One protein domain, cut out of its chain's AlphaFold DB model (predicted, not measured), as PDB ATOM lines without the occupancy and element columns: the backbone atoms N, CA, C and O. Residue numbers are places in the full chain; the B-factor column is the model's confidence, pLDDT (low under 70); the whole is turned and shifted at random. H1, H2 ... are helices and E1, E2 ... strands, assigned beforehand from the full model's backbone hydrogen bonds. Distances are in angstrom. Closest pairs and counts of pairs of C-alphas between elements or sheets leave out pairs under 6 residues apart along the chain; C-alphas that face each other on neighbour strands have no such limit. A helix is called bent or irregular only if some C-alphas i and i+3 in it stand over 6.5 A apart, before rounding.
ATOM      1  N   LEU A   3     219.147 160.335 145.801       96.38
ATOM      2  CA  LEU A   3     218.389 159.309 146.521       96.38
ATOM      3  C   LEU A   3     217.747 159.942 147.757       96.38
ATOM      4  O   LEU A   3     218.437 160.567 148.560       96.38
ATOM      5  N   LEU A   4     216.439 159.768 147.897       95.56
ATOM      6  CA  LEU A   4     215.690 160.069 149.107       95.56
ATOM      7  C   LEU A   4     215.315 158.740 149.751       95.56
ATOM      8  O   LEU A   4     214.734 157.876 149.093       95.56
ATOM      9  N   GLU A   5     215.686 158.572 151.016       96.50
ATOM     10  CA  GLU A   5     215.402 157.345 151.751       96.50
ATOM     11  C   GLU A   5     213.930 157.244 152.143       96.50
ATOM     12  O   GLU A   5     213.235 158.250 152.308       96.50
ATOM     13  N   ALA A   6     213.464 156.006 152.303       95.94
ATOM     14  CA  ALA A   6     212.118 155.711 152.754       95.94
ATOM     15  C   ALA A   6     211.830 156.385 154.100       95.94
ATOM     16  O   ALA A   6     212.669 156.408 155.003       95.94
ATOM     17  N   GLY A   7     210.609 156.881 154.261       93.94
ATOM     18  CA  GLY A   7     210.215 157.575 155.477       93.94
ATOM     19  C   GLY A   7     208.741 157.937 155.495       93.94
ATOM     20  O   GLY A   7     208.041 157.823 154.487       93.94
ATOM     21  N   CYS A   8     208.275 158.375 156.661       93.88
ATOM     22  CA  CYS A   8     206.924 158.884 156.851       93.88
ATOM     23  C   CYS A   8     206.966 160.337 157.324       93.88
ATOM     24  O   CYS A   8     207.858 160.720 158.080       93.88
ATOM     25  N   PHE A   9     205.993 161.135 156.898       92.06
ATOM     26  CA  PHE A   9     205.883 162.540 157.270       92.06
ATOM     27  C   PHE A   9     204.419 162.987 157.333       92.06
ATOM     28  O   PHE A   9     203.523 162.344 156.785       92.06
ATOM     29  N   GLN A  10     204.179 164.112 158.007       92.06
ATOM     30  CA  GLN A  10     202.869 164.754 158.030       92.06
ATOM     31  C   GLN A  10     202.684 165.598 156.761       92.06
ATOM     32  O   GLN A  10     203.391 166.587 156.541       92.06
ATOM     33  N   MET A  11     201.739 165.200 155.916       92.06
ATOM     34  CA  MET A  11     201.361 165.909 154.697       92.06
ATOM     35  C   MET A  11     200.075 166.706 154.928       92.06
ATOM     36  O   MET A  11     199.199 166.259 155.661       92.06
ATOM     37  N   GLY A  12     199.977 167.881 154.302       89.62
ATOM     38  CA  GLY A  12     198.868 168.822 154.478       89.62
ATOM     39  C   GLY A  12     199.202 170.010 155.383       89.62
ATOM     40  O   GLY A  12     200.284 170.062 155.983       89.62
ATOM     41  N   ARG A  13     198.272 170.967 155.459       87.00
ATOM     42  CA  ARG A  13     198.335 172.172 156.308       87.00
ATOM     43  C   ARG A  13     196.926 172.720 156.569       87.00
ATOM     44  O   ARG A  13     196.016 172.428 155.802       87.00
ATOM     45  N   LYS A  14     196.745 173.498 157.639       87.94
ATOM     46  CA  LYS A  14     195.410 173.959 158.087       87.94
ATOM     47  C   LYS A  14     194.941 175.235 157.395       87.94
ATOM     48  O   LYS A  14     193.765 175.570 157.393       87.94
ATOM     49  N   GLU A  15     195.867 175.979 156.813       87.19
ATOM     50  CA  GLU A  15     195.608 177.297 156.242       87.19
ATOM     51  C   GLU A  15     194.852 177.204 154.906       87.19
ATOM     52  O   GLU A  15     194.347 178.207 154.407       87.19
ATOM     53  N   PHE A  16     194.770 176.008 154.310       85.50
ATOM     54  CA  PHE A  16     194.147 175.784 153.012       85.50
ATOM     55  C   PHE A  16     193.287 174.528 153.059       85.50
ATOM     56  O   PHE A  16     193.809 173.430 153.208       85.50
ATOM     57  N   VAL A  17     191.978 174.684 152.838       89.38
ATOM     58  CA  VAL A  17     190.999 173.579 152.856       89.38
ATOM     59  C   VAL A  17     191.382 172.450 151.892       89.38
ATOM     60  O   VAL A  17     191.167 171.282 152.190       89.38
ATOM     61  N   SER A  18     191.994 172.778 150.749       89.75
ATOM     62  CA  SER A  18     192.471 171.787 149.776       89.75
ATOM     63  C   SER A  18     193.688 170.980 150.242       89.75
ATOM     64  O   SER A  18     194.032 169.995 149.603       89.75
ATOM     65  N   GLU A  19     194.372 171.418 151.302       90.00
ATOM     66  CA  GLU A  19     195.504 170.717 151.917       90.00
ATOM     67  C   GLU A  19     195.129 170.062 153.259       90.00
ATOM     68  O   GLU A  19     195.993 169.486 153.924       90.00
ATOM     69  N   GLU A  20     193.856 170.128 153.662       92.19
ATOM     70  CA  GLU A  20     193.332 169.419 154.827       92.19
ATOM     71  C   GLU A  20     192.795 168.019 154.461       92.19
ATOM     72  O   GLU A  20     192.330 167.799 153.341       92.19
ATOM     73  N   PRO A  21     192.786 167.068 155.417       93.19
ATOM     74  CA  PRO A  21     193.393 167.153 156.745       93.19
ATOM     75  C   PRO A  21     194.906 166.913 156.699       93.19
ATOM     76  O   PRO A  21     195.423 166.269 155.788       93.19
ATOM     77  N   ILE A  22     195.611 167.342 157.749       92.44
ATOM     78  CA  ILE A  22     196.975 166.859 157.990       92.44
ATOM     79  C   ILE A  22     196.908 165.353 158.270       92.44
ATOM     80  O   ILE A  22     196.158 164.918 159.146       92.44
ATOM     81  N   HIS A  23     197.677 164.561 157.531       93.38
ATOM     82  CA  HIS A  23     197.688 163.105 157.653       93.38
ATOM     83  C   HIS A  23     199.094 162.529 157.458       93.38
ATOM     84  O   HIS A  23     199.959 163.131 156.822       93.38
ATOM     85  N   ASN A  24     199.332 161.345 158.028       95.31
ATOM     86  CA  ASN A  24     200.610 160.653 157.904       95.31
ATOM     87  C   ASN A  24     200.709 159.946 156.548       95.31
ATOM     88  O   ASN A  24     199.850 159.127 156.220       95.31
ATOM     89  N   VAL A  25     201.779 160.209 155.802       95.94
ATOM     90  CA  VAL A  25     202.068 159.568 154.514       95.94
ATOM     91  C   VAL A  25     203.456 158.954 154.566       95.94
ATOM     92  O   VAL A  25     204.392 159.596 155.037       95.94
ATOM     93  N   CYS A  26     203.593 157.721 154.080       96.12
ATOM     94  CA  CYS A  26     204.874 157.032 153.964       96.12
ATOM     95  C   CYS A  26     205.233 156.836 152.490       96.12
ATOM     96  O   CYS A  26     204.387 156.432 151.694       96.12
ATOM     97  N   VAL A  27     206.491 157.095 152.144       96.44
ATOM     98  CA  VAL A  27     207.053 156.868 150.809       96.44
ATOM     99  C   VAL A  27     208.231 155.901 150.918       96.44
ATOM    100  O   VAL A  27     208.998 155.952 151.880       96.44
ATOM    101  N   SER A  28     208.363 154.990 149.952       97.69
ATOM    102  CA  SER A  28     209.553 154.137 149.805       97.69
ATOM    103  C   SER A  28     210.746 154.961 149.322       97.69
ATOM    104  O   SER A  28     210.536 156.054 148.812       97.69
ATOM    105  N   SER A  29     211.977 154.442 149.413       97.62
ATOM    106  CA  SER A  29     213.143 155.139 148.855       97.62
ATOM    107  C   SER A  29     212.967 155.350 147.346       97.62
ATOM    108  O   SER A  29     212.543 154.441 146.625       97.62
ATOM    109  N   PHE A  30     213.296 156.542 146.858       96.88
ATOM    110  CA  PHE A  30     213.144 156.912 145.452       96.88
ATOM    111  C   PHE A  30     214.217 157.913 145.027       96.88
ATOM    112  O   PHE A  30     214.808 158.614 145.847       96.88
ATOM    113  N   TYR A  31     214.467 157.991 143.723       96.94
ATOM    114  CA  TYR A  31     215.330 159.020 143.155       96.94
ATOM    115  C   TYR A  31     214.493 160.207 142.682       96.94
ATOM    116  O   TYR A  31     213.476 160.021 142.014       96.94
ATOM    117  N   LEU A  32     214.961 161.426 142.950       96.62
ATOM    118  CA  LEU A  32     214.371 162.657 142.419       96.62
ATOM    119  C   LEU A  32     215.436 163.516 141.735       96.62
ATOM    120  O   LEU A  32     216.595 163.551 142.155       96.62
ATOM    121  N   ASP A  33     215.076 164.206 140.656       95.62
ATOM    122  CA  ASP A  33     215.974 165.190 140.054       95.62
ATOM    123  C   ASP A  33     216.220 166.354 141.030       95.62
ATOM    124  O   ASP A  33     215.292 166.903 141.617       95.62
ATOM    125  N   LYS A  34     217.496 166.729 141.211       93.50
ATOM    126  CA  LYS A  34     217.904 167.828 142.110       93.50
ATOM    127  C   LYS A  34     217.444 169.194 141.591       93.50
ATOM    128  O   LYS A  34     217.250 170.124 142.363       93.50
ATOM    129  N   PHE A  35     217.317 169.311 140.274       93.62
ATOM    130  CA  PHE A  35     216.986 170.543 139.576       93.62
ATOM    131  C   PHE A  35     215.778 170.315 138.675       93.62
ATOM    132  O   PHE A  35     215.503 169.190 138.256       93.62
ATOM    133  N   LYS A  36     215.074 171.401 138.352       94.62
ATOM    134  CA  LYS A  36     214.021 171.383 137.333       94.62
ATOM    135  C   LYS A  36     214.606 170.946 135.987       94.62
ATOM    136  O   LYS A  36     215.785 171.168 135.710       94.62
ATOM    137  N   VAL A  37     213.764 170.360 135.141       95.50
ATOM    138  CA  VAL A  37     214.141 170.022 133.766       95.50
ATOM    139  C   VAL A  37     214.497 171.305 133.025       95.50
ATOM    140  O   VAL A  37     213.690 172.232 132.963       95.50
ATOM    141  N   THR A  38     215.710 171.363 132.486       95.62
ATOM    142  CA  THR A  38     216.183 172.518 131.725       95.62
ATOM    143  C   THR A  38     215.725 172.455 130.272       95.62
ATOM    144  O   THR A  38     215.359 171.389 129.769       95.62
ATOM    145  N   GLN A  39     215.769 173.593 129.580       94.88
ATOM    146  CA  GLN A  39     215.470 173.665 128.150       94.88
ATOM    147  C   GLN A  39     216.330 172.717 127.306       94.88
ATOM    148  O   GLN A  39     215.809 172.082 126.392       94.88
ATOM    149  N   GLU A  40     217.630 172.625 127.601       94.50
ATOM    150  CA  GLU A  40     218.554 171.740 126.883       94.50
ATOM    151  C   GLU A  40     218.211 170.268 127.115       94.50
ATOM    152  O   GLU A  40     218.062 169.514 126.154       94.50
ATOM    153  N   ASN A  41     217.994 169.871 128.374       95.00
ATOM    154  CA  ASN A  41     217.626 168.498 128.713       95.00
ATOM    155  C   ASN A  41     216.326 168.084 128.016       95.00
ATOM    156  O   ASN A  41     216.270 167.018 127.406       95.00
ATOM    157  N   PHE A  42     215.306 168.945 128.049       96.00
ATOM    158  CA  PHE A  42     214.044 168.682 127.362       96.00
ATOM    159  C   PHE A  42     214.240 168.527 125.850       96.00
ATOM    160  O   PHE A  42     213.795 167.534 125.279       96.00
ATOM    161  N   ALA A  43     214.971 169.451 125.214       94.62
ATOM    162  CA  ALA A  43     215.246 169.407 123.778       94.62
ATOM    163  C   ALA A  43     216.037 168.166 123.353       94.62
ATOM    164  O   ALA A  43     215.782 167.619 122.284       94.62
ATOM    165  N   SER A  44     216.982 167.722 124.186       95.62
ATOM    166  CA  SER A  44     217.817 166.551 123.900       95.62
ATOM    167  C   SER A  44     217.020 165.246 123.830       95.62
ATOM    168  O   SER A  44     217.412 164.334 123.109       95.62
ATOM    169  N   VAL A  45     215.896 165.175 124.550       95.81
ATOM    170  CA  VAL A  45     215.008 164.006 124.587       95.81
ATOM    171  C   VAL A  45     213.885 164.163 123.563       95.81
ATOM    172  O   VAL A  45     213.718 163.316 122.695       95.81
ATOM    173  N   MET A  46     213.176 165.293 123.600       95.69
ATOM    174  CA  MET A  46     211.958 165.524 122.814       95.69
ATOM    175  C   MET A  46     212.229 166.029 121.389       95.69
ATOM    176  O   MET A  46     211.298 166.258 120.616       95.69
ATOM    177  N   GLY A  47     213.490 166.307 121.043       93.75
ATOM    178  CA  GLY A  47     213.910 166.823 119.734       93.75
ATOM    179  C   GLY A  47     213.479 168.265 119.433       93.75
ATOM    180  O   GLY A  47     213.779 168.794 118.363       93.75
ATOM    181  N   SER A  48     212.778 168.924 120.356       90.25
ATOM    182  CA  SER A  48     212.302 170.297 120.206       90.25
ATOM    183  C   SER A  48     212.261 171.017 121.552       90.25
ATOM    184  O   SER A  48     212.245 170.402 122.615       90.25
ATOM    185  N   ASN A  49     212.268 172.348 121.514       88.31
ATOM    186  CA  ASN A  49     212.078 173.178 122.700       88.31
ATOM    187  C   ASN A  49     211.007 174.227 122.375       88.31
ATOM    188  O   ASN A  49     211.213 174.984 121.417       88.31
ATOM    189  N   PRO A  50     209.910 174.285 123.156       85.25
ATOM    190  CA  PRO A  50     208.748 175.115 122.844       85.25
ATOM    191  C   PRO A  50     209.030 176.620 122.950       85.25
ATOM    192  O   PRO A  50     208.290 177.433 122.405       85.25
ATOM    193  N   LEU A  51     210.119 177.017 123.615       85.12
ATOM    194  CA  LEU A  51     210.400 178.414 123.929       85.12
ATOM    195  C   LEU A  51     211.200 179.109 122.834       85.12
ATOM    196  O   LEU A  51     212.199 178.586 122.344       85.12
ATOM    197  N   THR A  52     210.826 180.340 122.502       78.88
ATOM    198  CA  THR A  52     211.587 181.192 121.571       78.88
ATOM    199  C   THR A  52     212.890 181.690 122.198       78.88
ATOM    200  O   THR A  52     213.931 181.711 121.542       78.88
ATOM    201  N   ARG A  53     212.863 182.034 123.492       80.12
ATOM    202  CA  ARG A  53     214.051 182.410 124.263       80.12
ATOM    203  C   ARG A  53     214.817 181.160 124.694       80.12
ATOM    204  O   ARG A  53     214.439 180.501 125.663       80.12
ATOM    205  N   LYS A  54     215.915 180.878 123.993       80.88
ATOM    206  CA  LYS A  54     216.815 179.761 124.292       80.88
ATOM    207  C   LYS A  54     217.831 180.148 125.363       80.88
ATOM    208  O   LYS A  54     218.575 181.109 125.191       80.88
ATOM    209  N   ALA A  55     217.862 179.391 126.450       83.56
ATOM    210  CA  ALA A  55     218.962 179.397 127.407       83.56
ATOM    211  C   ALA A  55     219.070 178.001 128.029       83.56
ATOM    212  O   ALA A  55     218.068 177.438 128.462       83.56
ATOM    213  N   ASN A  56     220.272 177.433 128.030       84.00
ATOM    214  CA  ASN A  56     220.462 176.006 128.292       84.00
ATOM    215  C   ASN A  56     220.131 175.603 129.732       84.00
ATOM    216  O   ASN A  56     219.479 174.583 129.936       84.00
ATOM    217  N   ASP A  57     220.500 176.443 130.701       88.25
ATOM    218  CA  ASP A  57     220.437 176.129 132.135       88.25
ATOM    219  C   ASP A  57     219.193 176.672 132.849       88.25
ATOM    220  O   ASP A  57     219.100 176.621 134.076       88.25
ATOM    221  N   ILE A  58     218.216 177.201 132.105       90.75
ATOM    222  CA  ILE A  58     216.944 177.627 132.695       90.75
ATOM    223  C   ILE A  58     215.886 176.532 132.559       90.75
ATOM    224  O   ILE A  58     215.922 175.759 131.593       90.75
ATOM    225  N   PRO A  59     214.925 176.458 133.499       94.69
ATOM    226  CA  PRO A  59     213.826 175.515 133.402       94.69
ATOM    227  C   PRO A  59     213.079 175.660 132.076       94.69
ATOM    228  O   PRO A  59     212.811 176.778 131.625       94.69
ATOM    229  N   VAL A  60     212.720 174.532 131.467       95.19
ATOM    230  CA  VAL A  60     211.728 174.540 130.394       95.19
ATOM    231  C   VAL A  60     210.368 174.917 130.996       95.19
ATOM    232  O   VAL A  60     210.006 174.458 132.080       95.19
ATOM    233  N   VAL A  61     209.645 175.796 130.313       92.94
ATOM    234  CA  VAL A  61     208.290 176.250 130.656       92.94
ATOM    235  C   VAL A  61     207.420 176.184 129.397       92.94
ATOM    236  O   VAL A  61     207.933 175.834 128.334       92.94
ATOM    237  N   ASP A  62     206.123 176.472 129.521       92.56
ATOM    238  CA  ASP A  62     205.127 176.304 128.447       92.56
ATOM    239  C   ASP A  62     205.084 174.876 127.874       92.56
ATOM    240  O   ASP A  62     204.938 174.664 126.674       92.56
ATOM    241  N   VAL A  63     205.215 173.886 128.762       93.88
ATOM    242  CA  VAL A  63     205.093 172.455 128.453       93.88
ATOM    243  C   VAL A  63     203.783 171.944 129.046       93.88
ATOM    244  O   VAL A  63     203.502 172.166 130.226       93.88
ATOM    245  N   SER A  64     202.976 171.251 128.246       94.56
ATOM    246  CA  SER A  64     201.756 170.593 128.718       94.56
ATOM    247  C   SER A  64     202.069 169.383 129.604       94.56
ATOM    248  O   SER A  64     203.143 168.784 129.532       94.56
ATOM    249  N   TRP A  65     201.101 168.955 130.419       94.12
ATOM    250  CA  TRP A  65     201.266 167.751 131.242       94.12
ATOM    251  C   TRP A  65     201.587 166.503 130.404       94.12
ATOM    252  O   TRP A  65     202.418 165.689 130.797       94.12
ATOM    253  N   ILE A  66     200.967 166.382 129.225       95.19
ATOM    254  CA  ILE A  66     201.159 165.255 128.302       95.19
ATOM    255  C   ILE A  66     202.603 165.218 127.791       95.19
ATOM    256  O   ILE A  66     203.244 164.169 127.831       95.19
ATOM    257  N   GLU A  67     203.135 166.362 127.356       95.12
ATOM    258  CA  GLU A  67     204.518 166.470 126.877       95.12
ATOM    259  C   GLU A  67     205.527 166.204 127.992       95.12
ATOM    260  O   GLU A  67     206.515 165.500 127.789       95.12
ATOM    261  N   ALA A  68     205.274 166.723 129.193       94.38
ATOM    262  CA  ALA A  68     206.160 166.492 130.322       94.38
ATOM    263  C   ALA A  68     206.163 165.010 130.746       94.38
ATOM    264  O   ALA A  68     207.199 164.474 131.144       94.38
ATOM    265  N   GLU A  69     205.020 164.325 130.641       94.38
ATOM    266  CA  GLU A  69     204.909 162.899 130.955       94.38
ATOM    267  C   GLU A  69     205.610 162.050 129.890       94.38
ATOM    268  O   GLU A  69     206.318 161.094 130.219       94.38
ATOM    269  N   GLN A  70     205.469 162.428 128.617       95.19
ATOM    270  CA  GLN A  70     206.217 161.830 127.517       95.19
ATOM    271  C   GLN A  70     207.726 161.983 127.725       95.19
ATOM    272  O   GLN A  70     208.426 160.974 127.699       95.19
ATOM    273  N   TYR A  71     208.208 163.187 128.041       95.88
ATOM    274  CA  TYR A  71     209.614 163.426 128.373       95.88
ATOM    275  C   TYR A  71     210.096 162.518 129.508       95.88
ATOM    276  O   TYR A  71     211.156 161.901 129.407       95.88
ATOM    277  N   GLY A  72     209.309 162.402 130.585       95.12
ATOM    278  CA  GLY A  72     209.624 161.517 131.704       95.12
ATOM    279  C   GLY A  72     209.824 160.073 131.247       95.12
ATOM    280  O   GLY A  72     210.851 159.475 131.566       95.12
ATOM    281  N   ARG A  73     208.890 159.544 130.446       94.88
ATOM    282  CA  ARG A  73     208.972 158.187 129.885       94.88
ATOM    283  C   ARG A  73     210.177 158.001 128.966       94.88
ATOM    284  O   ARG A  73     210.894 157.018 129.117       94.88
ATOM    285  N   GLU A  74     210.414 158.930 128.044       95.94
ATOM    286  CA  GLU A  74     211.517 158.852 127.074       95.94
ATOM    287  C   GLU A  74     212.892 158.959 127.747       95.94
ATOM    288  O   GLU A  74     213.830 158.269 127.357       95.94
ATOM    289  N   LYS A  75     212.997 159.736 128.832       95.50
ATOM    290  CA  LYS A  75     214.192 159.797 129.689       95.50
ATOM    291  C   LYS A  75     214.393 158.522 130.534       95.50
ATOM    292  O   LYS A  75     215.438 158.368 131.164       95.50
ATOM    293  N   GLY A  76     213.416 157.614 130.587       94.75
ATOM    294  CA  GLY A  76     213.449 156.422 131.443       94.75
ATOM    295  C   GLY A  76     213.103 156.699 132.913       94.75
ATOM    296  O   GLY A  76     213.493 155.940 133.798       94.75
ATOM    297  N   GLY A  77     212.398 157.798 133.186       92.38
ATOM    298  CA  GLY A  77     211.903 158.180 134.504       92.38
ATOM    299  C   GLY A  77     210.375 158.260 134.565       92.38
ATOM    300  O   GLY A  77     209.650 157.745 133.716       92.38
ATOM    301  N   ARG A  78     209.871 158.926 135.607       93.44
ATOM    302  CA  ARG A  78     208.449 159.247 135.784       93.44
ATOM    303  C   ARG A  78     208.290 160.543 136.570       93.44
ATOM    304  O   ARG A  78     209.240 161.008 137.199       93.44
ATOM    305  N   PHE A  79     207.074 161.074 136.596       93.62
ATOM    306  CA  PHE A  79     206.724 162.100 137.568       93.62
ATOM    307  C   PHE A  79     206.768 161.549 138.998       93.62
ATOM    308  O   PHE A  79     206.353 160.402 139.227       93.62
ATOM    309  N   PRO A  80     207.246 162.346 139.970       95.00
ATOM    310  CA  PRO A  80     206.995 162.043 141.366       95.00
ATOM    311  C   PRO A  80     205.489 162.117 141.634       95.00
ATOM    312  O   PRO A  80     204.779 162.941 141.058       95.00
ATOM    313  N   SER A  81     205.008 161.272 142.538       95.31
ATOM    314  CA  SER A  81     203.709 161.494 143.168       95.31
ATOM    315  C   SER A  81     203.736 162.794 143.978       95.31
ATOM    316  O   SER A  81     204.803 163.289 144.353       95.31
ATOM    317  N   GLU A  82     202.564 163.341 144.303       94.62
ATOM    318  CA  GLU A  82     202.486 164.527 145.161       94.62
ATOM    319  C   GLU A  82     203.164 164.289 146.522       94.62
ATOM    320  O   GLU A  82     203.900 165.146 147.007       94.62
ATOM    321  N   ALA A  83     202.986 163.097 147.099       95.31
ATOM    322  CA  ALA A  83     203.611 162.704 148.357       95.31
ATOM    323  C   ALA A  83     205.144 162.681 148.271       95.31
ATOM    324  O   ALA A  83     205.816 163.240 149.133       95.31
ATOM    325  N   GLU A  84     205.704 162.086 147.216       96.56
ATOM    326  CA  GLU A  84     207.151 162.095 146.964       96.56
ATOM    327  C   GLU A  84     207.673 163.526 146.790       96.56
ATOM    328  O   GLU A  84     208.689 163.902 147.380       96.56
ATOM    329  N   TRP A  85     206.950 164.354 146.031       95.44
ATOM    330  CA  TRP A  85     207.329 165.743 145.800       95.44
ATOM    331  C   TRP A  85     207.298 166.564 147.097       95.44
ATOM    332  O   TRP A  85     208.255 167.277 147.400       95.44
ATOM    333  N   LYS A  86     206.244 166.440 147.912       93.38
ATOM    334  CA  LYS A  86     206.133 167.126 149.211       93.38
ATOM    335  C   LYS A  86     207.163 166.605 150.220       93.38
ATOM    336  O   LYS A  86     207.730 167.415 150.946       93.38
ATOM    337  N   CYS A  87     207.456 165.301 150.232       92.62
ATOM    338  CA  CYS A  87     208.502 164.712 151.074       92.62
ATOM    339  C   CYS A  87     209.868 165.340 150.776       92.62
ATOM    340  O   CYS A  87     210.563 165.785 151.689       92.62
ATOM    341  N   ALA A  88     210.224 165.426 149.492       93.19
ATOM    342  CA  ALA A  88     211.479 166.027 149.058       93.19
ATOM    343  C   ALA A  88     211.569 167.514 149.435       93.19
ATOM    344  O   ALA A  88     212.594 167.959 149.944       93.19
ATOM    345  N   ASN A  89     210.488 168.273 149.221       90.12
ATOM    346  CA  ASN A  89     210.474 169.714 149.470       90.12
ATOM    347  C   ASN A  89     210.377 170.085 150.946       90.12
ATOM    348  O   ASN A  89     210.805 171.175 151.289       90.12
ATOM    349  N   ARG A  90     209.829 169.233 151.823       85.69
ATOM    350  CA  ARG A  90     209.830 169.507 153.269       85.69
ATOM    351  C   ARG A  90     211.224 169.388 153.876       85.69
ATOM    352  O   ARG A  90     211.475 170.020 154.888       85.69
ATOM    353  N   ALA A  91     212.112 168.564 153.310       82.38
ATOM    354  CA  ALA A  91     213.467 168.342 153.834       82.38
ATOM    355  C   ALA A  91     213.513 168.055 155.358       82.38
ATOM    356  O   ALA A  91     214.453 168.438 156.050       82.38
TER     357      ALA A  91
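This is residues 3 to 91 of the 129 residues of the protein "Formylglycine-generating enzyme family protein" of Nitrospinae bacterium (UniProt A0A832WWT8). Two small lobes stand at the two ends of a loose model: at one end a bent two-stranded ribbon arches over H3, and at the other H1 and H2 meet nearly at right angles beside a long loop. The ribbon is the hairpin E1 and E2, with H3 packed on it; E2 runs on into E3 at 93 degrees, and residues 33 to 38 and 75 to 81 join the lobes. The printed part has 89 residues, with three named strands followed by three named helices, in the order E1 E2 E3 H1 H2 H3; the sheet E1 - E2 is antiparallel. The class is mixed, helices and strands, with 40 residues, under half, in named elements. The whole is loose, with a radius of gyration of the C-alphas of 15.7 A, and spans 42 by 28 by 22 A.

Find C-alpha 7 at (210.215, 157.575, 155.477); from there E1 runs through residues 7 to 11, 12.2 A. E2, residues 23 to 27, is 13.2 A long, and E3, residues 30 to 32, 6.6 A. Go on to H1, residues 39 to 46, 10.3 A, and to H2, residues 65 to 74, which begins at C-alpha 65 (201.266, 167.751, 131.242) and is 14.2 A long. H3, residues 82 to 90, is 12.0 A long and ends at C-alpha 90 (209.830, 169.507, 153.269).

Start at the hairpin E1 and E2, antiparallel at 147 degrees. Look there for N 9 and O 25, and N 25 and O 9, each 2.9 A apart and within hydrogen-bond range. E3 pairs with no named strand, but residues 3 to 4 pair antiparallel with residues 30 to 31 of E3. The closest C-alphas of E1 and H3 are those of Phe 9 and Cys 87, 7.1 A apart; for E2 and H3 they are those of Val 27 and Glu 84, at 6.5 A. H1 and H2 touch, closest at the C-alphas of Met 46 and Tyr 71, 6.4 A apart, and are only just about perpendicular, at 71 degrees. H3 is apart from H1 and from H2. In H1, H2 and H3 every O i to N i+4 pair is within hydrogen-bond range.

The two C-alphas farthest apart are those of Lys 14 and Gly 47, at 43.2 A. The printed part has no cut. The links from E1 to E2, 11 residues, and from H1 to H2, 18 residues, are long. The mean pLDDT of the printed part is 92.7, and no printed residue is under 70.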